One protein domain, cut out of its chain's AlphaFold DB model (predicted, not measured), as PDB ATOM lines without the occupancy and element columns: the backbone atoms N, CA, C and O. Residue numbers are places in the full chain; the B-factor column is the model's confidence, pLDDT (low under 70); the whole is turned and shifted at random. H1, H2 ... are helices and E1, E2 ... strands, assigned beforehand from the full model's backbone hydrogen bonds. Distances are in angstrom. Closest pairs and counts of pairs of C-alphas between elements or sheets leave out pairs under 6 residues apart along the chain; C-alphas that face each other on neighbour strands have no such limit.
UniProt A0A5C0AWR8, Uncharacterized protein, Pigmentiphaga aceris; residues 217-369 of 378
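AT A GLANCE: This is residues 217 to 369 of the 378 residues of an uncharacterized protein of Pigmentiphaga aceris (UniProt A0A5C0AWR8). A strongly twisted sheet of five strands stands in the middle, with one long helix, H3, slanting over one face and the hairpin of E6 and E7 crossing over part of the other face. H4 covers the far side of that hairpin, and H3, the large sheet, the hairpin and H4 follow one another as a stack; the last residues, 361 to 369, fold back from H4 toward E7. The printed part has 153 residues, with four named helices and seven named strands in the order E1 E2 H1 E3 E4 H2 H3 E5 E6 E7 H4, and its class is mixed, helices and strands. The large sheet runs E2 E1 E4 E3 E5, all antiparallel. The whole is compact, with a radius of gyration of the C-alphas of 15.9 A and spans of 44, 43 and 28 A.

IN THESE COORDINATES: E1, residues 218 to 224, begins at C-alpha 218 (-42.647, 33.762, 8.090) and is 18.9 A long. E2 is residues 227 to 231, and H1 is the four residues 233 to 236. E3, residues 247 to 253, is 19.7 A long, and E4, residues 260 to 265, is 16.8 A long. H2 is residues 267 to 274. H3, residues 280 to 307, is 40.8 A long and ends at C-alpha 307 (-25.505, 28.064, 1.580). E5 is residues 318 to 321. E6, residues 327 to 332, is 14.2 A long, and E7, residues 337 to 342, is 15.6 A long. H4, residues 351 to 360, is 14.2 A long and ends at C-alpha 360 (-30.258, 57.797, 12.629).

HOW THE PARTS SIT: In the large sheet E2 and E5 are the edge strands. E1 and E2 form a hairpin, with N 222 and O 230 at 2.9 A. E1 and E4 are antiparallel neighbours, with N 223 and O 261 at 2.9 A. E3 and E4 form a hairpin, with N 250 and O 262 at 2.9 A. E3 and E5 are antiparallel, with N 251 and O 320 at 2.9 A. H3 is on this sheet at a height over the sheet of 6.2 A, and the two make two layers, a helix on one face of a sheet. H3 lies over E4, and only just over E2 and E3, with 3 C-alphas on each. On the local plane it stands at 59 degrees to E4, only just slantwise to the strands. The closest C-alphas of H3 and E5 are those of Ser 294 and Phe 319, 6.9 A apart. E4, H2, H3 and E5 form a split strand-helix-strand unit, two strands running the same way with E3 between them in the sheet; its crossover is right-handed. H1 and H2 only graze the sheet, with residues 233 to 236 and 267 to 270. H2 and H3 are close but not clearly touching, the C-alphas of Tyr 269 and His 286 being 8.0 A apart, at a steep tilt of 45 degrees, opposite ways. E6 and E7 form a hairpin, with N 330 and O 339 at 3.0 A. This sheet and the large one make a sandwich, two sheets face to face, with their strands at 89 degrees to each other; the closest C-alphas of E3 and E6 are those of Val 247 and Val 328, 6.5 A apart. The closest C-alphas of E6 and H4 are those of Val 332 and Val 356, 6.1 A apart. H3 and H4 are apart. In H2, H3 and H4 every O i to N i+4 pair is within hydrogen-bond range; H1 is too short for such a pair.

THE WHOLE: The C-alphas farthest apart are those of Asp 281 and Gly 362, at 47.6 A. The printed part has no cut, and no link is long. The mean pLDDT of the printed part is 91.2; residues 276 to 284, of which 280 to 284 belong to H3, are under 70.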
ATOM      1  N   ILE A 217     -45.436  30.283   9.716       97.81
ATOM      2  CA  ILE A 217     -44.197  30.944  10.144       97.81
ATOM      3  C   ILE A 217     -43.567  31.644   8.943       97.81
ATOM      4  O   ILE A 217     -43.158  30.985   7.985       97.81
ATOM      5  N   ASN A 218     -43.417  32.965   9.038       97.75
ATOM      6  CA  ASN A 218     -42.647  33.762   8.090       97.75
ATOM      7  C   ASN A 218     -41.322  34.205   8.723       97.75
ATOM      8  O   ASN A 218     -41.323  35.004   9.655       97.75
ATOM      9  N   VAL A 219     -40.188  33.684   8.247       98.25
ATOM     10  CA  VAL A 219     -38.861  34.092   8.741       98.25
ATOM     11  C   VAL A 219     -38.484  35.428   8.113       98.25
ATOM     12  O   VAL A 219     -38.513  35.570   6.892       98.25
ATOM     13  N   LEU A 220     -38.119  36.404   8.942       98.25
ATOM     14  CA  LEU A 220     -37.877  37.777   8.504       98.25
ATOM     15  C   LEU A 220     -36.401  38.154   8.511       98.25
ATOM     16  O   LEU A 220     -35.910  38.751   7.556       98.25
ATOM     17  N   LEU A 221     -35.701  37.812   9.590       98.00
ATOM     18  CA  LEU A 221     -34.339  38.274   9.826       98.00
ATOM     19  C   LEU A 221     -33.547  37.216  10.599       98.00
ATOM     20  O   LEU A 221     -34.073  36.587  11.520       98.00
ATOM     21  N   ILE A 222     -32.273  37.046  10.253       98.12
ATOM     22  CA  ILE A 222     -31.306  36.275  11.042       98.12
ATOM     23  C   ILE A 222     -30.137  37.180  11.399       98.12
ATOM     24  O   ILE A 222     -29.562  37.830  10.522       98.12
ATOM     25  N   MET A 223     -29.751  37.174  12.670       97.69
ATOM     26  CA  MET A 223     -28.627  37.951  13.179       97.69
ATOM     27  C   MET A 223     -27.661  37.108  14.004       97.69
ATOM     28  O   MET A 223     -28.039  36.097  14.596       97.69
ATOM     29  N   GLN A 224     -26.411  37.553  14.079       96.81
ATOM     30  CA  GLN A 224     -25.408  37.046  15.012       96.81
ATOM     31  C   GLN A 224     -24.494  38.193  15.435       96.81
ATOM     32  O   GLN A 224     -23.970  38.904  14.583       96.81
ATOM     33  N   ALA A 225     -24.294  38.375  16.744       95.06
ATOM     34  CA  ALA A 225     -23.413  39.415  17.292       95.06
ATOM     35  C   ALA A 225     -23.676  40.826  16.711       95.06
ATOM     36  O   ALA A 225     -22.746  41.560  16.379       95.06
ATOM     37  N   GLY A 226     -24.953  41.182  16.536       93.56
ATOM     38  CA  GLY A 226     -25.378  42.464  15.962       93.56
ATOM     39  C   GLY A 226     -25.267  42.573  14.436       93.56
ATOM     40  O   GLY A 226     -25.740  43.552  13.866       93.56
ATOM     41  N   GLN A 227     -24.694  41.578  13.756       96.06
ATOM     42  CA  GLN A 227     -24.617  41.538  12.298       96.06
ATOM     43  C   GLN A 227     -25.821  40.815  11.703       96.06
ATOM     44  O   GLN A 227     -26.212  39.745  12.172       96.06
ATOM     45  N   ILE A 228     -26.377  41.382  10.636       97.00
ATOM     46  CA  ILE A 228     -27.464  40.781   9.865       97.00
ATOM     47  C   ILE A 228     -26.868  39.771   8.887       97.00
ATOM     48  O   ILE A 228     -26.067  40.119   8.021       97.00
ATOM     49  N   LEU A 229     -27.261  38.510   9.039       96.56
ATOM     50  CA  LEU A 229     -26.825  37.404   8.185       96.56
ATOM     51  C   LEU A 229     -27.801  37.144   7.037       96.56
ATOM     52  O   LEU A 229     -27.421  36.573   6.012       96.56
ATOM     53  N   MET A 230     -29.071  37.500   7.233       97.19
ATOM     54  CA  MET A 230     -30.140  37.305   6.262       97.19
ATOM     55  C   MET A 230     -31.310  38.238   6.569       97.19
ATOM     56  O   MET A 230     -31.727  38.330   7.722       97.19
ATOM     57  N   THR A 231     -31.850  38.856   5.520       97.81
ATOM     58  CA  THR A 231     -33.102  39.624   5.518       97.81
ATOM     59  C   THR A 231     -33.992  39.011   4.446       97.81
ATOM     60  O   THR A 231     -33.547  38.873   3.305       97.81
ATOM     61  N   SER A 232     -35.216  38.618   4.787       97.31
ATOM     62  CA  SER A 232     -36.118  37.978   3.830       97.31
ATOM     63  C   SER A 232     -36.658  38.960   2.793       97.31
ATOM     64  O   SER A 232     -36.821  40.149   3.067       97.31
ATOM     65  N   ASP A 233     -37.000  38.452   1.608       96.94
ATOM     66  CA  ASP A 233     -37.587  39.265   0.536       96.94
ATOM     67  C   ASP A 233     -38.889  39.945   0.990       96.94
ATOM     68  O   ASP A 233     -39.148  41.091   0.635       96.94
ATOM     69  N   SER A 234     -39.691  39.273   1.828       96.25
ATOM     70  CA  SER A 234     -40.933  39.845   2.358       96.25
ATOM     71  C   SER A 234     -40.695  41.028   3.292       96.25
ATOM     72  O   SER A 234     -41.545  41.912   3.359       96.25
ATOM     73  N   LEU A 235     -39.574  41.037   4.024       97.50
ATOM     74  CA  LEU A 235     -39.188  42.164   4.872       97.50
ATOM     75  C   LEU A 235     -38.597  43.300   4.027       97.50
ATOM     76  O   LEU A 235     -38.951  44.453   4.224       97.50
ATOM     77  N   GLN A 236     -37.767  42.978   3.031       97.44
ATOM     78  CA  GLN A 236     -37.197  43.974   2.111       97.44
ATOM     79  C   GLN A 236     -38.262  44.725   1.295       97.44
ATOM     80  O   GLN A 236     -38.032  45.859   0.886       97.44
ATOM     81  N   GLN A 237     -39.413  44.098   1.044       97.31
ATOM     82  CA  GLN A 237     -40.541  44.708   0.337       97.31
ATOM     83  C   GLN A 237     -41.421  45.599   1.226       97.31
ATOM     84  O   GLN A 237     -42.299  46.283   0.697       97.31
ATOM     85  N   GLN A 238     -41.225  45.589   2.549       97.88
ATOM     86  CA  GLN A 238     -41.957  46.491   3.435       97.88
ATOM     87  C   GLN A 238     -41.515  47.941   3.200       97.88
ATOM     88  O   GLN A 238     -40.344  48.188   2.894       97.88
ATOM     89  N   PRO A 239     -42.423  48.919   3.337       97.62
ATOM     90  CA  PRO A 239     -42.038  50.320   3.266       97.62
ATOM     91  C   PRO A 239     -41.175  50.686   4.484       97.62
ATOM     92  O   PRO A 239     -41.328  50.105   5.553       97.62
ATOM     93  N   ALA A 240     -40.257  51.643   4.331       96.50
ATOM     94  CA  ALA A 240     -39.283  51.992   5.374       96.50
ATOM     95  C   ALA A 240     -39.918  52.517   6.682       96.50
ATOM     96  O   ALA A 240     -39.278  52.488   7.727       96.50
ATOM     97  N   ASP A 241     -41.168  52.981   6.637       93.00
ATOM     98  CA  ASP A 241     -41.948  53.422   7.798       93.00
ATOM     99  C   ASP A 241     -42.750  52.290   8.469       93.00
ATOM    100  O   ASP A 241     -43.431  52.519   9.471       93.00
ATOM    101  N   TRP A 242     -42.678  51.060   7.949       96.56
ATOM    102  CA  TRP A 242     -43.332  49.902   8.549       96.56
ATOM    103  C   TRP A 242     -42.675  49.495   9.872       96.56
ATOM    104  O   TRP A 242     -41.450  49.441   9.993       96.56
ATOM    105  N   MET A 243     -43.515  49.138  10.847       94.06
ATOM    106  CA  MET A 243     -43.111  48.692  12.181       94.06
ATOM    107  C   MET A 243     -43.677  47.301  12.475       94.06
ATOM    108  O   MET A 243     -44.888  47.117  12.624       94.06
ATOM    109  N   GLY A 244     -42.792  46.312  12.585       93.62
ATOM    110  CA  GLY A 244     -43.140  44.919  12.860       93.62
ATOM    111  C   GLY A 244     -43.268  44.627  14.347       93.62
ATOM    112  O   GLY A 244     -42.359  44.035  14.926       93.62
ATOM    113  N   GLY A 245     -44.369  45.052  14.970       90.56
ATOM    114  CA  GLY A 245     -44.610  44.843  16.405       90.56
ATOM    115  C   GLY A 245     -45.016  43.416  16.794       90.56
ATOM    116  O   GLY A 245     -44.957  43.068  17.967       90.56
ATOM    117  N   ASP A 246     -45.409  42.583  15.827       91.56
ATOM    118  CA  ASP A 246     -45.853  41.197  16.028       91.56
ATOM    119  C   ASP A 246     -44.750  40.150  15.797       91.56
ATOM    120  O   ASP A 246     -45.011  38.979  15.504       91.56
ATOM    121  N   VAL A 247     -43.494  40.578  15.922       94.81
ATOM    122  CA  VAL A 247     -42.318  39.751  15.661       94.81
ATOM    123  C   VAL A 247     -41.932  38.954  16.903       94.81
ATOM    124  O   VAL A 247     -41.909  39.450  18.029       94.81
ATOM    125  N   LEU A 248     -41.587  37.691  16.677       95.50
ATOM    126  CA  LEU A 248     -41.137  36.744  17.686       95.50
ATOM    127  C   LEU A 248     -39.643  36.478  17.510       95.50
ATOM    128  O   LEU A 248     -39.144  36.366  16.390       95.50
ATOM    129  N   GLU A 249     -38.938  36.345  18.631       95.94
ATOM    130  CA  GLU A 249     -37.492  36.130  18.673       95.94
ATOM    131  C   GLU A 249     -37.161  34.738  19.224       95.94
ATOM    132  O   GLU A 249     -37.621  34.343  20.302       95.94
ATOM    133  N   VAL A 250     -36.293  34.023  18.505       96.88
ATOM    134  CA  VAL A 250     -35.667  32.783  18.972       96.88
ATOM    135  C   VAL A 250     -34.159  32.938  18.963       96.88
ATOM    136  O   VAL A 250     -33.557  33.222  17.931       96.88
ATOM    137  N   MET A 251     -33.540  32.692  20.110       97.25
ATOM    138  CA  MET A 251     -32.093  32.642  20.253       97.25
ATOM    139  C   MET A 251     -31.621  31.188  20.196       97.25
ATOM    140  O   MET A 251     -32.071  30.362  20.990       97.25
ATOM    141  N   PHE A 252     -30.664  30.895  19.322       96.25
ATOM    142  CA  PHE A 252     -29.962  29.621  19.229       96.25
ATOM    143  C   PHE A 252     -28.520  29.774  19.712       96.25
ATOM    144  O   PHE A 252     -27.726  30.528  19.149       96.25
ATOM    145  N   LYS A 253     -28.171  29.031  20.760       94.81
ATOM    146  CA  LYS A 253     -26.821  28.953  21.313       94.81
ATOM    147  C   LYS A 253     -26.097  27.742  20.751       94.81
ATOM    148  O   LYS A 253     -26.600  26.622  20.827       94.81
ATOM    149  N   VAL A 254     -24.899  28.003  20.245       91.00
ATOM    150  CA  VAL A 254     -23.922  27.015  19.796       91.00
ATOM    151  C   VAL A 254     -22.703  27.135  20.704       91.00
ATOM    152  O   VAL A 254     -22.256  28.243  21.001       91.00
ATOM    153  N   GLU A 255     -22.177  26.010  21.183       86.69
ATOM    154  CA  GLU A 255     -21.016  26.019  22.073       86.69
ATOM    155  C   GLU A 255     -19.811  26.702  21.401       86.69
ATOM    156  O   GLU A 255     -19.468  26.417  20.256       86.69
ATOM    157  N   GLY A 256     -19.185  27.646  22.111       88.50
ATOM    158  CA  GLY A 256     -18.016  28.377  21.615       88.50
ATOM    159  C   GLY A 256     -18.301  29.435  20.541       88.50
ATOM    160  O   GLY A 256     -17.347  29.985  19.993       88.50
ATOM    161  N   ARG A 257     -19.570  29.746  20.243       92.00
ATOM    162  CA  ARG A 257     -19.956  30.802  19.293       92.00
ATOM    163  C   ARG A 257     -20.910  31.810  19.929       92.00
ATOM    164  O   ARG A 257     -21.620  31.500  20.883       92.00
ATOM    165  N   GLU A 258     -20.943  33.012  19.362       95.25
ATOM    166  CA  GLU A 258     -21.985  33.992  19.678       95.25
ATOM    167  C   GLU A 258     -23.355  33.466  19.214       95.25
ATOM    168  O   GLU A 258     -23.426  32.780  18.183       95.25
ATOM    169  N   PRO A 259     -24.440  33.748  19.956       96.12
ATOM    170  CA  PRO A 259     -25.755  33.217  19.641       96.12
ATOM    171  C   PRO A 259     -26.285  33.754  18.311       96.12
ATOM    172  O   PRO A 259     -26.050  34.905  17.939       96.12
ATOM    173  N   TYR A 260     -27.049  32.908  17.628       97.50
ATOM    174  CA  TYR A 260     -27.854  33.304  16.481       97.50
ATOM    175  C   TYR A 260     -29.237  33.727  16.961       97.50
ATOM    176  O   TYR A 260     -29.836  33.046  17.793       97.50
ATOM    177  N   PHE A 261     -29.764  34.807  16.406       97.81
ATOM    178  CA  PHE A 261     -31.128  35.261  16.630       97.81
ATOM    179  C   PHE A 261     -31.908  35.105  15.336       97.81
ATOM    180  O   PHE A 261     -31.451  35.532  14.277       97.81
ATOM    181  N   VAL A 262     -33.070  34.468  15.420       98.19
ATOM    182  CA  VAL A 262     -34.002  34.324  14.306       98.19
ATOM    183  C   VAL A 262     -35.284  35.047  14.676       98.19
ATOM    184  O   VAL A 262     -35.916  34.721  15.684       98.19
ATOM    185  N   TYR A 263     -35.655  36.013  13.844       97.94
ATOM    186  CA  TYR A 263     -36.868  36.805  13.982       97.94
ATOM    187  C   TYR A 263     -37.888  36.335  12.958       97.94
ATOM    188  O   TYR A 263     -37.589  36.238  11.763       97.94
ATOM    189  N   TYR A 264     -39.088  36.022  13.427       97.94
ATOM    190  CA  TYR A 264     -40.150  35.494  12.586       97.94
ATOM    191  C   TYR A 264     -41.508  36.072  12.970       97.94
ATOM    192  O   TYR A 264     -41.718  36.517  14.096       97.94
ATOM    193  N   GLN A 265     -42.437  36.039  12.025       96.75
ATOM    194  CA  GLN A 265     -43.833  36.395  12.226       96.75
ATOM    195  C   GLN A 265     -44.710  35.153  12.248       96.75
ATOM    196  O   GLN A 265     -44.505  34.203  11.485       96.75
ATOM    197  N   ASN A 266     -45.709  35.198  13.122       96.12
ATOM    198  CA  ASN A 266     -46.836  34.284  13.135       96.12
ATOM    199  C   ASN A 266     -48.022  34.995  13.789       96.12
ATOM    200  O   ASN A 266     -48.148  34.998  15.013       96.12
ATOM    201  N   SER A 267     -48.860  35.636  12.978       91.06
ATOM    202  CA  SER A 267     -49.926  36.496  13.496       91.06
ATOM    203  C   SER A 267     -50.969  35.715  14.301       91.06
ATOM    204  O   SER A 267     -51.469  36.236  15.293       91.06
ATOM    205  N   ASP A 268     -51.252  34.458  13.939       90.44
ATOM    206  CA  ASP A 268     -52.213  33.618  14.666       90.44
ATOM    207  C   ASP A 268     -51.726  33.338  16.091       90.44
ATOM    208  O   ASP A 268     -52.417  33.646  17.063       90.44
ATOM    209  N   TYR A 269     -50.499  32.829  16.219       91.06
ATOM    210  CA  TYR A 269     -49.879  32.552  17.511       91.06
ATOM    211  C   TYR A 269     -49.652  33.835  18.319       91.06
ATOM    212  O   TYR A 269     -49.872  33.858  19.528       91.06
ATOM    213  N   TYR A 270     -49.262  34.933  17.666       89.12
ATOM    214  CA  TYR A 270     -49.110  36.223  18.334       89.12
ATOM    215  C   TYR A 270     -50.438  36.705  18.936       89.12
ATOM    216  O   TYR A 270     -50.489  37.074  20.109       89.12
ATOM    217  N   VAL A 271     -51.535  36.641  18.176       85.94
ATOM    218  CA  VAL A 271     -52.875  37.008  18.660       85.94
ATOM    219  C   VAL A 271     -53.342  36.083  19.787       85.94
ATOM    220  O   VAL A 271     -53.947  36.573  20.746       85.94
ATOM    221  N   GLU A 272     -53.063  34.775  19.711       87.00
ATOM    222  CA  GLU A 272     -53.325  33.831  20.811       87.00
ATOM    223  C   GLU A 272     -52.588  34.263  22.093       87.00
ATOM    224  O   GLU A 272     -53.205  34.368  23.156       87.00
ATOM    225  N   MET A 273     -51.307  34.623  21.984       84.44
ATOM    226  CA  MET A 273     -50.490  35.064  23.118       84.44
ATOM    227  C   MET A 273     -50.947  36.409  23.712       84.44
ATOM    228  O   MET A 273     -50.993  36.546  24.935       84.44
ATOM    229  N   VAL A 274     -51.327  37.388  22.881       81.31
ATOM    230  CA  VAL A 274     -51.811  38.712  23.333       81.31
ATOM    231  C   VAL A 274     -53.144  38.609  24.074       81.31
ATOM    232  O   VAL A 274     -53.380  39.326  25.045       81.31
ATOM    233  N   ARG A 275     -54.040  37.714  23.640       79.00
ATOM    234  CA  ARG A 275     -55.378  37.577  24.239       79.00
ATOM    235  C   ARG A 275     -55.355  37.058  25.676       79.00
ATOM    236  O   ARG A 275     -56.378  37.164  26.351       79.00
ATOM    237  N   GLY A 276     -54.227  36.520  26.148       62.03
ATOM    238  CA  GLY A 276     -53.963  36.273  27.568       62.03
ATOM    239  C   GLY A 276     -54.913  35.293  28.269       62.03
ATOM    240  O   GLY A 276     -54.875  35.190  29.492       62.03
ATOM    241  N   ARG A 277     -55.767  34.559  27.545       47.88
ATOM    242  CA  ARG A 277     -56.717  33.595  28.126       47.88
ATOM    243  C   ARG A 277     -56.108  32.203  28.243       47.88
ATOM    244  O   ARG A 277     -56.725  31.235  27.834       47.88
ATOM    245  N   ALA A 278     -54.911  32.096  28.812       49.69
ATOM    246  CA  ALA A 278     -54.226  30.816  28.903       49.69
ATOM    247  C   ALA A 278     -54.917  29.882  29.911       49.69
ATOM    248  O   ALA A 278     -54.565  29.832  31.088       49.69
ATOM    249  N   ASN A 279     -55.878  29.097  29.433       51.00
ATOM    250  CA  ASN A 279     -56.234  27.849  30.089       51.00
ATOM    251  C   ASN A 279     -55.065  26.864  29.903       51.00
ATOM    252  O   ASN A 279     -54.283  26.961  28.959       51.00
ATOM    253  N   PHE A 280     -54.945  25.887  30.796       41.16
ATOM    254  CA  PHE A 280     -53.826  24.945  30.843       41.16
ATOM    255  C   PHE A 280     -53.544  24.214  29.494       41.16
ATOM    256  O   PHE A 280     -52.390  24.045  29.074       41.16
ATOM    257  N   ASP A 281     -54.601  23.854  28.758       63.09
ATOM    258  CA  ASP A 281     -54.503  23.256  27.415       63.09
ATOM    259  C   ASP A 281     -53.863  24.208  26.390       63.09
ATOM    260  O   ASP A 281     -53.102  23.770  25.525       63.09
ATOM    261  N   GLU A 282     -54.108  25.514  26.504       69.06
ATOM    262  CA  GLU A 282     -53.505  26.530  25.637       69.06
ATOM    263  C   GLU A 282     -52.022  26.722  25.959       69.06
ATOM    264  O   GLU A 282     -51.207  26.746  25.045       69.06
ATOM    265  N   ALA A 283     -51.626  26.723  27.237       65.69
ATOM    266  CA  ALA A 283     -50.212  26.798  27.623       65.69
ATOM    267  C   ALA A 283     -49.395  25.601  27.096       65.69
ATOM    268  O   ALA A 283     -48.270  25.764  26.620       65.69
ATOM    269  N   THR A 284     -49.977  24.397  27.125       69.19
ATOM    270  CA  THR A 284     -49.353  23.194  26.546       69.19
ATOM    271  C   THR A 284     -49.248  23.293  25.033       69.19
ATOM    272  O   THR A 284     -48.196  22.983  24.471       69.19
ATOM    273  N   ARG A 285     -50.313  23.758  24.370       80.75
ATOM    274  CA  ARG A 285     -50.296  24.026  22.929       80.75
ATOM    275  C   ARG A 285     -49.236  25.062  22.567       80.75
ATOM    276  O   ARG A 285     -48.529  24.851  21.589       80.75
ATOM    277  N   HIS A 286     -49.082  26.126  23.353       85.56
ATOM    278  CA  HIS A 286     -48.072  27.156  23.125       85.56
ATOM    279  C   HIS A 286     -46.658  26.594  23.283       85.56
ATOM    280  O   HIS A 286     -45.813  26.835  22.431       85.56
ATOM    281  N   GLU A 287     -46.389  25.792  24.316       82.00
ATOM    282  CA  GLU A 287     -45.059  25.200  24.501       82.00
ATOM    283  C   GLU A 287     -44.731  24.150  23.427       82.00
ATOM    284  O   GLU A 287     -43.604  24.098  22.920       82.00
ATOM    285  N   GLN A 288     -45.724  23.351  23.023       86.56
ATOM    286  CA  GLN A 288     -45.588  22.436  21.895       86.56
ATOM    287  C   GLN A 288     -45.303  23.210  20.603       86.56
ATOM    288  O   GLN A 288     -44.344  22.891  19.902       86.56
ATOM    289  N   TYR A 289     -46.078  24.261  20.326       92.50
ATOM    290  CA  TYR A 289     -45.862  25.133  19.178       92.50
ATOM    291  C   TYR A 289     -44.459  25.752  19.203       92.50
ATOM    292  O   TYR A 289     -43.744  25.656  18.210       92.50
ATOM    293  N   ARG A 290     -44.008  26.321  20.332       91.12
ATOM    294  CA  ARG A 290     -42.661  26.910  20.474       91.12
ATOM    295  C   ARG A 290     -41.568  25.885  20.205       91.12
ATOM    296  O   ARG A 290     -40.581  26.206  19.543       91.12
ATOM    297  N   SER A 291     -41.739  24.655  20.681       87.94
ATOM    298  CA  SER A 291     -40.796  23.559  20.436       87.94
ATOM    299  C   SER A 291     -40.744  23.172  18.953       87.94
ATOM    300  O   SER A 291     -39.658  23.081  18.378       87.94
ATOM    301  N   GLU A 292     -41.902  22.996  18.312       92.50
ATOM    302  CA  GLU A 292     -42.004  22.678  16.881       92.50
ATOM    303  C   GLU A 292     -41.441  23.815  16.009       92.50
ATOM    304  O   GLU A 292     -40.641  23.566  15.103       92.50
ATOM    305  N   ALA A 293     -41.774  25.064  16.343       95.44
ATOM    306  CA  ALA A 293     -41.294  26.260  15.661       95.44
ATOM    307  C   ALA A 293     -39.774  26.378  15.793       95.44
ATOM    308  O   ALA A 293     -39.086  26.556  14.794       95.44
ATOM    309  N   SER A 294     -39.222  26.186  16.997       94.25
ATOM    310  CA  SER A 294     -37.768  26.194  17.222       94.25
ATOM    311  C   SER A 294     -37.050  25.150  16.385       94.25
ATOM    312  O   SER A 294     -35.981  25.427  15.852       94.25
ATOM    313  N   HIS A 295     -37.623  23.954  16.249       92.56
ATOM    314  CA  HIS A 295     -37.017  22.894  15.452       92.56
ATOM    315  C   HIS A 295     -37.018  23.232  13.954       92.56
ATOM    316  O   HIS A 295     -36.003  23.052  13.270       92.56
ATOM    317  N   ALA A 296     -38.130  23.771  13.445       95.69
ATOM    318  CA  ALA A 296     -38.222  24.239  12.065       95.69
ATOM    319  C   ALA A 296     -37.249  25.401  11.801       95.69
ATOM    320  O   ALA A 296     -36.486  25.361  10.838       95.69
ATOM    321  N   LEU A 297     -37.202  26.391  12.696       97.50
ATOM    322  CA  LEU A 297     -36.314  27.550  12.600       97.50
ATOM    323  C   LEU A 297     -34.832  27.171  12.743       97.50
ATOM    324  O   LEU A 297     -34.004  27.709  12.016       97.50
ATOM    325  N   ALA A 298     -34.485  26.203  13.596       95.56
ATOM    326  CA  ALA A 298     -33.126  25.664  13.676       95.56
ATOM    327  C   ALA A 298     -32.717  25.005  12.355       95.56
ATOM    328  O   ALA A 298     -31.622  25.240  11.850       95.56
ATOM    329  N   THR A 299     -33.617  24.216  11.762       93.75
ATOM    330  CA  THR A 299     -33.384  23.602  10.449       93.75
ATOM    331  C   THR A 299     -33.207  24.678   9.375       93.75
ATOM    332  O   THR A 299     -32.290  24.586   8.565       93.75
ATOM    333  N   TYR A 300     -34.036  25.728   9.398       96.50
ATOM    334  CA  TYR A 300     -33.912  26.881   8.505       96.50
ATOM    335  C   TYR A 300     -32.553  27.567   8.641       96.50
ATOM    336  O   TYR A 300     -31.864  27.757   7.641       96.50
ATOM    337  N   LEU A 301     -32.136  27.861   9.873       96.25
ATOM    338  CA  LEU A 301     -30.848  28.475  10.181       96.25
ATOM    339  C   LEU A 301     -29.680  27.638   9.639       96.25
ATOM    340  O   LEU A 301     -28.820  28.174   8.944       96.25
ATOM    341  N   VAL A 302     -29.666  26.327   9.902       94.31
ATOM    342  CA  VAL A 302     -28.614  25.416   9.414       94.31
ATOM    343  C   VAL A 302     -28.544  25.435   7.885       94.31
ATOM    344  O   VAL A 302     -27.458  25.567   7.324       94.31
ATOM    345  N   LEU A 303     -29.687  25.332   7.199       92.81
ATOM    346  CA  LEU A 303     -29.738  25.335   5.733       92.81
ATOM    347  C   LEU A 303     -29.306  26.684   5.140       92.81
ATOM    348  O   LEU A 303     -28.644  26.701   4.100       92.81
ATOM    349  N   GLN A 304     -29.658  27.795   5.789       94.44
ATOM    350  CA  GLN A 304     -29.283  29.139   5.354       94.44
ATOM    351  C   GLN A 304     -27.775  29.379   5.506       94.44
ATOM    352  O   GLN A 304     -27.122  29.864   4.583       94.44
ATOM    353  N   LEU A 305     -27.201  28.993   6.646       92.62
ATOM    354  CA  LEU A 305     -25.764  29.114   6.902       92.62
ATOM    355  C   LEU A 305     -24.943  28.184   6.001       92.62
ATOM    356  O   LEU A 305     -23.882  28.573   5.509       92.62
ATOM    357  N   TYR A 306     -25.460  26.992   5.701       90.50
ATOM    358  CA  TYR A 306     -24.799  26.055   4.798       90.50
ATOM    359  C   TYR A 306     -24.621  26.631   3.383       90.50
ATOM    360  O   TYR A 306     -23.556  26.465   2.774       90.50
ATOM    361  N   ASP A 307     -25.614  27.371   2.874       88.12
ATOM    362  CA  ASP A 307     -25.505  28.064   1.580       88.12
ATOM    363  C   ASP A 307     -24.366  29.094   1.588       88.12
ATOM    364  O   ASP A 307     -23.635  29.230   0.603       88.12
ATOM    365  N   GLN A 308     -24.138  29.731   2.737       89.19
ATOM    366  CA  GLN A 308     -23.028  30.659   2.978       89.19
ATOM    367  C   GLN A 308     -21.690  29.943   3.254       89.19
ATOM    368  O   GLN A 308     -20.650  30.584   3.379       89.19
ATOM    369  N   GLY A 309     -21.676  28.607   3.298       90.06
ATOM    370  CA  GLY A 309     -20.487  27.801   3.585       90.06
ATOM    371  C   GLY A 309     -20.152  27.660   5.068       90.06
ATOM    372  O   GLY A 309     -19.046  27.234   5.388       90.06
ATOM    373  N   ILE A 310     -21.092  27.986   5.953       89.00
ATOM    374  CA  ILE A 310     -20.966  27.827   7.399       89.00
ATOM    375  C   ILE A 310     -21.751  26.577   7.802       89.00
ATOM    376  O   ILE A 310     -22.975  26.547   7.713       89.00
ATOM    377  N   ASP A 311     -21.051  25.542   8.261       87.44
ATOM    378  CA  ASP A 311     -21.685  24.329   8.777       87.44
ATOM    379  C   ASP A 311     -21.770  24.378  10.310       87.44
ATOM    380  O   ASP A 311     -20.762  24.535  11.007       87.44
ATOM    381  N   ILE A 312     -22.997  24.280  10.816       87.75
ATOM    382  CA  ILE A 312     -23.333  24.170  12.244       87.75
ATOM    383  C   ILE A 312     -24.182  22.919  12.526       87.75
ATOM    384  O   ILE A 312     -24.748  22.779  13.605       87.75
ATOM    385  N   SER A 313     -24.313  22.003  11.559       81.69
ATOM    386  CA  SER A 313     -25.201  20.833  11.659       81.69
ATOM    387  C   SER A 313     -24.749  19.798  12.696       81.69
ATOM    388  O   SER A 313     -25.561  19.013  13.184       81.69
ATOM    389  N   HIS A 314     -23.463  19.805  13.049       71.88
ATOM    390  CA  HIS A 314     -22.873  18.924  14.057       71.88
ATOM    391  C   HIS A 314     -22.865  19.524  15.468       71.88
ATOM    392  O   HIS A 314     -22.507  18.830  16.421       71.88
ATOM    393  N   ASP A 315     -23.265  20.788  15.605       76.94
ATOM    394  CA  ASP A 315     -23.206  21.505  16.868       76.94
ATOM    395  C   ASP A 315     -24.474  21.254  17.702       76.94
ATOM    396  O   ASP A 315     -25.590  21.151  17.184       76.94
ATOM    397  N   SER A 316     -24.329  21.172  19.029       81.00
ATOM    398  CA  SER A 316     -25.488  21.109  19.920       81.00
ATOM    399  C   SER A 316     -26.159  22.480  19.993       81.00
ATOM    400  O   SER A 316     -25.657  23.391  20.656       81.00
ATOM    401  N   LEU A 317     -27.299  22.617  19.324       86.62
ATOM    402  CA  LEU A 317     -28.115  23.826  19.349       86.62
ATOM    403  C   LEU A 317     -29.064  23.797  20.550       86.62
ATOM    404  O   LEU A 317     -29.959  22.955  20.633       86.62
ATOM    405  N   VAL A 318     -28.889  24.744  21.469       90.75
ATOM    406  CA  VAL A 318     -29.850  25.011  22.550       90.75
ATOM    407  C   VAL A 318     -30.632  26.260  22.183       90.75
ATOM    408  O   VAL A 318     -30.030  27.274  21.842       90.75
ATOM    409  N   PHE A 319     -31.959  26.213  22.267       93.38
ATOM    410  CA  PHE A 319     -32.799  27.356  21.925       93.38
ATOM    411  C   PHE A 319     -33.439  28.001  23.154       93.38
ATOM    412  O   PHE A 319     -33.610  27.387  24.208       93.38
ATOM    413  N   SER A 320     -33.803  29.270  23.021       91.19
ATOM    414  CA  SER A 320     -34.661  29.984  23.963       91.19
ATOM    415  C   SER A 320     -35.548  30.942  23.181       91.19
ATOM    416  O   SER A 320     -35.077  31.629  22.282       91.19
ATOM    417  N   HIS A 321     -36.835  30.965  23.511       89.44
ATOM    418  CA  HIS A 321     -37.823  31.856  22.900       89.44
ATOM    419  C   HIS A 321     -38.057  33.058  23.796       89.44
ATOM    420  O   HIS A 321     -38.214  32.884  25.010       89.44
ATOM    421  N   ASN A 322     -38.170  34.237  23.198       85.31
ATOM    422  CA  ASN A 322     -38.564  35.417  23.946       85.31
ATOM    423  C   ASN A 322     -40.073  35.447  24.251       85.31
ATOM    424  O   ASN A 322     -40.841  34.600  23.783       85.31
ATOM    425  N   ARG A 323     -40.494  36.416  25.068       81.00
ATOM    426  CA  ARG A 323     -41.905  36.783  25.229       81.00
ATOM    427  C   ARG A 323     -42.370  37.635  24.038       81.00
ATOM    428  O   ARG A 323     -41.552  38.157  23.279       81.00
ATOM    429  N   ILE A 324     -43.688  37.763  23.883       85.12
ATOM    430  CA  ILE A 324     -44.292  38.762  22.986       85.12
ATOM    431  C   ILE A 324     -43.952  40.180  23.464       85.12
ATOM    432  O   ILE A 324     -43.657  40.358  24.646       85.12
ATOM    433  N   HIS A 325     -44.017  41.166  22.565       86.12
ATOM    434  CA  HIS A 325     -43.735  42.578  22.869       86.12
ATOM    435  C   HIS A 325     -42.339  42.813  23.459       86.12
ATOM    436  O   HIS A 325     -42.190  43.457  24.493       86.12
ATOM    437  N   THR A 326     -41.324  42.224  22.828       90.62
ATOM    438  CA  THR A 326     -39.915  42.383  23.232       90.62
ATOM    439  C   THR A 326     -39.063  43.058  22.170       90.62
ATOM    440  O   THR A 326     -37.981  43.569  22.460       90.62
ATOM    441  N   ASN A 327     -39.540  43.052  20.927       94.62
ATOM    442  CA  ASN A 327     -38.845  43.587  19.774       94.62
ATOM    443  C   ASN A 327     -39.857  44.168  18.787       94.62
ATOM    444  O   ASN A 327     -40.948  43.623  18.621       94.62
ATOM    445  N   VAL A 328     -39.451  45.222  18.088       96.38
ATOM    446  CA  VAL A 328     -40.136  45.759  16.913       96.38
ATOM    447  C   VAL A 328     -39.133  45.781  15.766       96.38
ATOM    448  O   VAL A 328     -38.062  46.374  15.896       96.38
ATOM    449  N   LEU A 329     -39.452  45.133  14.644       97.69
ATOM    450  CA  LEU A 329     -38.635  45.291  13.438       97.69
ATOM    451  C   LEU A 329     -38.866  46.678  12.845       97.69
ATOM    452  O   LEU A 329     -40.004  47.028  12.538       97.69
ATOM    453  N   ALA A 330     -37.786  47.431  12.670       98.19
ATOM    454  CA  ALA A 330     -37.819  48.779  12.124       98.19
ATOM    455  C   ALA A 330     -36.668  48.999  11.140       98.19
ATOM    456  O   ALA A 330     -35.584  48.422  11.285       98.19
ATOM    457  N   TYR A 331     -36.903  49.851  10.146       98.56
ATOM    458  CA  TYR A 331     -35.861  50.284   9.227       98.56
ATOM    459  C   TYR A 331     -34.995  51.369   9.870       98.56
ATOM    460  O   TYR A 331     -35.504  52.328  10.449       98.56
ATOM    461  N   VAL A 332     -33.675  51.239   9.748       98.44
ATOM    462  CA  VAL A 332     -32.714  52.223  10.256       98.44
ATOM    463  C   VAL A 332     -31.971  52.831   9.075       98.44
ATOM    464  O   VAL A 332     -31.004  52.258   8.572       98.44
ATOM    465  N   GLU A 333     -32.426  54.007   8.640       98.19
ATOM    466  CA  GLU A 333     -31.926  54.730   7.461       98.19
ATOM    467  C   GLU A 333     -30.405  54.900   7.457       98.19
ATOM    468  O   GLU A 333     -29.761  54.684   6.433       98.19
ATOM    469  N   ARG A 334     -29.802  55.220   8.609       97.81
ATOM    470  CA  ARG A 334     -28.344  55.386   8.724       97.81
ATOM    471  C   ARG A 334     -27.561  54.131   8.329       97.81
ATOM    472  O   ARG A 334     -26.410  54.240   7.908       97.81
ATOM    473  N   HIS A 335     -28.158  52.956   8.496       97.56
ATOM    474  CA  HIS A 335     -27.543  51.672   8.174       97.56
ATOM    475  C   HIS A 335     -28.099  51.039   6.897       97.56
ATOM    476  O   HIS A 335     -27.599  49.983   6.514       97.56
ATOM    477  N   ASP A 336     -29.102  51.659   6.268       97.38
ATOM    478  CA  ASP A 336     -29.807  51.138   5.094       97.38
ATOM    479  C   ASP A 336     -30.271  49.679   5.296       97.38
ATOM    480  O   ASP A 336     -30.069  48.806   4.451       97.38
ATOM    481  N   ASN A 337     -30.785  49.368   6.496       98.19
ATOM    482  CA  ASN A 337     -31.120  47.992   6.870       98.19
ATOM    483  C   ASN A 337     -32.184  47.897   7.976       98.19
ATOM    484  O   ASN A 337     -32.467  48.864   8.684       98.19
ATOM    485  N   TRP A 338     -32.741  46.697   8.138       98.44
ATOM    486  CA  TRP A 338     -33.769  46.358   9.122       98.44
ATOM    487  C   TRP A 338     -33.167  45.815  10.416       98.44
ATOM    488  O   TRP A 338     -32.346  44.901  10.370       98.44
ATOM    489  N   TYR A 339     -33.629  46.305  11.567       98.38
ATOM    490  CA  TYR A 339     -33.154  45.855  12.876       98.38
ATOM    491  C   TYR A 339     -34.304  45.520  13.839       98.38
ATOM    492  O   TYR A 339     -35.346  46.175  13.804       98.38
ATOM    493  N   PRO A 340     -34.123  44.517  14.720       97.38
ATOM    494  CA  PRO A 340     -35.063  44.150  15.772       97.38
ATOM    495  C   PRO A 340     -34.821  45.046  16.985       97.38
ATOM    496  O   PRO A 340     -34.074  44.705  17.902       97.38
ATOM    497  N   ILE A 341     -35.414  46.234  16.956       98.06
ATOM    498  CA  ILE A 341     -35.262  47.220  18.018       98.06
ATOM    499  C   ILE A 341     -35.951  46.687  19.270       98.06
ATOM    500  O   ILE A 341     -37.147  46.396  19.252       98.06
ATOM    501  N   GLN A 342     -35.195  46.559  20.357       96.31
ATOM    502  CA  GLN A 342     -35.722  46.146  21.650       96.31
ATOM    503  C   GLN A 342     -36.833  47.100  22.074       96.31
ATOM    504  O   GLN A 342     -36.658  48.319  22.039       96.31
ATOM    505  N   HIS A 343     -37.959  46.544  22.488       92.75
ATOM    506  CA  HIS A 343     -39.107  47.297  22.971       92.75
ATOM    507  C   HIS A 343     -39.760  46.466  24.062       92.75
ATOM    508  O   HIS A 343     -40.267  45.394  23.752       92.75
ATOM    509  N   CYS A 344     -39.738  46.921  25.313       85.69
ATOM    510  CA  CYS A 344     -40.391  46.202  26.409       85.69
ATOM    511  C   CYS A 344     -41.686  46.887  26.857       85.69
ATOM    512  O   CYS A 344     -41.908  48.072  26.620       85.69
ATOM    513  N   ASN A 345     -42.528  46.147  27.580       80.69
ATOM    514  CA  ASN A 345     -43.857  46.606  28.009       80.69
ATOM    515  C   ASN A 345     -43.842  47.798  28.990       80.69
ATOM    516  O   ASN A 345     -44.896  48.321  29.346       80.69
ATOM    517  N   GLN A 346     -42.667  48.186  29.493       85.06
ATOM    518  CA  GLN A 346     -42.494  49.335  30.388       85.06
ATOM    519  C   GLN A 346     -42.209  50.633  29.625       85.06
ATOM    520  O   GLN A 346     -42.227  51.712  30.222       85.06
ATOM    521  N   GLU A 347     -41.904  50.536  28.334       89.75
ATOM    522  CA  GLU A 347     -41.597  51.677  27.486       89.75
ATOM    523  C   GLU A 347     -42.874  52.281  26.892       89.75
ATOM    524  O   GLU A 347     -43.939  51.669  26.885       89.75
ATOM    525  N   SER A 348     -42.785  53.528  26.426       90.19
ATOM    526  CA  SER A 348     -43.906  54.158  25.722       90.19
ATOM    527  C   SER A 348     -44.103  53.537  24.341       90.19
ATOM    528  O   SER A 348     -43.112  53.182  23.708       90.19
ATOM    529  N   ASP A 349     -45.319  53.599  23.800       84.50
ATOM    530  CA  ASP A 349     -45.629  53.155  22.430       84.50
ATOM    531  C   ASP A 349     -44.680  53.737  21.365       84.50
ATOM    532  O   ASP A 349     -44.360  53.060  20.400       84.50
ATOM    533  N   SER A 350     -44.175  54.961  21.578       90.69
ATOM    534  CA  SER A 350     -43.241  55.647  20.666       90.69
ATOM    535  C   SER A 350     -41.748  55.346  20.898       90.69
ATOM    536  O   SER A 350     -40.873  56.032  20.364       90.69
ATOM    537  N   ALA A 351     -41.421  54.396  21.780       94.06
ATOM    538  CA  ALA A 351     -40.039  54.149  22.194       94.06
ATOM    539  C   ALA A 351     -39.174  53.626  21.044       94.06
ATOM    540  O   ALA A 351     -38.014  54.021  20.926       94.06
ATOM    541  N   THR A 352     -39.734  52.788  20.170       95.69
ATOM    542  CA  THR A 352     -39.016  52.280  18.994       95.69
ATOM    543  C   THR A 352     -38.620  53.423  18.068       95.69
ATOM    544  O   THR A 352     -37.455  53.530  17.690       95.69
ATOM    545  N   GLU A 353     -39.547  54.324  17.753       96.44
ATOM    546  CA  GLU A 353     -39.322  55.479  16.887       96.44
ATOM    547  C   GLU A 353     -38.254  56.404  17.467       96.44
ATOM    548  O   GLU A 353     -37.378  56.875  16.742       96.44
ATOM    549  N   GLN A 354     -38.279  56.630  18.784       97.38
ATOM    550  CA  GLN A 354     -37.267  57.434  19.466       97.38
ATOM    551  C   GLN A 354     -35.875  56.790  19.394       97.38
ATOM    552  O   GLN A 354     -34.899  57.489  19.111       97.38
ATOM    553  N   LYS A 355     -35.771  55.469  19.597       98.25
ATOM    554  CA  LYS A 355     -34.505  54.724  19.473       98.25
ATOM    555  C   LYS A 355     -33.976  54.766  18.040       98.25
ATOM    556  O   LYS A 355     -32.819  55.125  17.832       98.25
ATOM    557  N   VAL A 356     -34.828  54.495  17.051       98.00
ATOM    558  CA  VAL A 356     -34.475  54.568  15.622       98.00
ATOM    559  C   VAL A 356     -34.012  55.974  15.246       98.00
ATOM    560  O   VAL A 356     -32.957  56.129  14.633       98.00
ATOM    561  N   ALA A 357     -34.740  57.012  15.664       97.81
ATOM    562  CA  ALA A 357     -34.349  58.396  15.419       97.81
ATOM    563  C   ALA A 357     -33.010  58.739  16.093       97.81
ATOM    564  O   ALA A 357     -32.177  59.413  15.491       97.81
ATOM    565  N   SER A 358     -32.768  58.253  17.315       98.38
ATOM    566  CA  SER A 358     -31.498  58.438  18.025       98.38
ATOM    567  C   SER A 358     -30.319  57.825  17.261       98.38
ATOM    568  O   SER A 358     -29.295  58.492  17.083       98.38
ATOM    569  N   VAL A 359     -30.482  56.603  16.740       98.31
ATOM    570  CA  VAL A 359     -29.468  55.936  15.907       98.31
ATOM    571  C   VAL A 359     -29.266  56.687  14.592       98.31
ATOM    572  O   VAL A 359     -28.130  57.015  14.242       98.31
ATOM    573  N   ASN A 360     -30.343  57.050  13.889       98.06
ATOM    574  CA  ASN A 360     -30.258  57.797  12.629       98.06
ATOM    575  C   ASN A 360     -29.527  59.139  12.802       98.06
ATOM    576  O   ASN A 360     -28.666  59.489  11.994       98.06
ATOM    577  N   ASN A 361     -29.778  59.832  13.913       98.06
ATOM    578  CA  ASN A 361     -29.113  61.086  14.271       98.06
ATOM    579  C   ASN A 361     -27.684  60.901  14.816       98.06
ATOM    580  O   ASN A 361     -26.992  61.889  15.059       98.06
ATOM    581  N   GLY A 362     -27.224  59.663  15.026       97.75
ATOM    582  CA  GLY A 362     -25.895  59.369  15.565       97.75
ATOM    583  C   GLY A 362     -25.701  59.685  17.034       97.75
ATOM    584  O   GLY A 362     -24.573  59.922  17.458       97.75
ATOM    585  N   GLN A 363     -26.789  59.738  17.793       98.25
ATOM    586  CA  GLN A 363     -26.750  59.970  19.232       98.25
ATOM    587  C   GLN A 363     -26.446  58.682  20.006       98.25
ATOM    588  O   GLN A 363     -25.872  58.751  21.090       98.25
ATOM    589  N   THR A 364     -26.832  57.530  19.457       98.12
ATOM    590  CA  THR A 364     -26.590  56.191  20.012       98.12
ATOM    591  C   THR A 364     -26.186  55.219  18.905       98.12
ATOM    592  O   THR A 364     -26.403  55.500  17.721       98.12
ATOM    593  N   GLU A 365     -25.581  54.091  19.276       98.00
ATOM    594  CA  GLU A 365     -25.222  53.031  18.332       98.00
ATOM    595  C   GLU A 365     -26.352  52.001  18.233       98.00
ATOM    596  O   GLU A 365     -27.080  51.752  19.193       98.00
ATOM    597  N   ILE A 366     -26.490  51.338  17.079       97.88
ATOM    598  CA  ILE A 366     -27.538  50.319  16.903       97.88
ATOM    599  C   ILE A 366     -27.398  49.162  17.901       97.88
ATOM    600  O   ILE A 366     -28.394  48.617  18.366       97.88
ATOM    601  N   THR A 367     -26.164  48.834  18.288       97.12
ATOM    602  CA  THR A 367     -25.844  47.786  19.266       97.12
ATOM    603  C   THR A 367     -26.391  48.060  20.663       97.12
ATOM    604  O   THR A 367     -26.496  47.123  21.451       97.12
ATOM    605  N   ASP A 368     -26.746  49.310  20.968       96.69
ATOM    606  CA  ASP A 368     -27.344  49.692  22.250       96.69
ATOM    607  C   ASP A 368     -28.831  49.309  22.329       96.69
ATOM    608  O   ASP A 368     -29.392  49.239  23.421       96.69
ATOM    609  N   HIS A 369     -29.463  49.036  21.180       97.31
ATOM    610  CA  HIS A 369     -30.912  48.839  21.058       97.31
ATOM    611  C   HIS A 369     -31.309  47.472  20.497       97.31
ATOM    612  O   HIS A 369     -32.477  47.274  20.179       97.31
TER     613      HIS A 369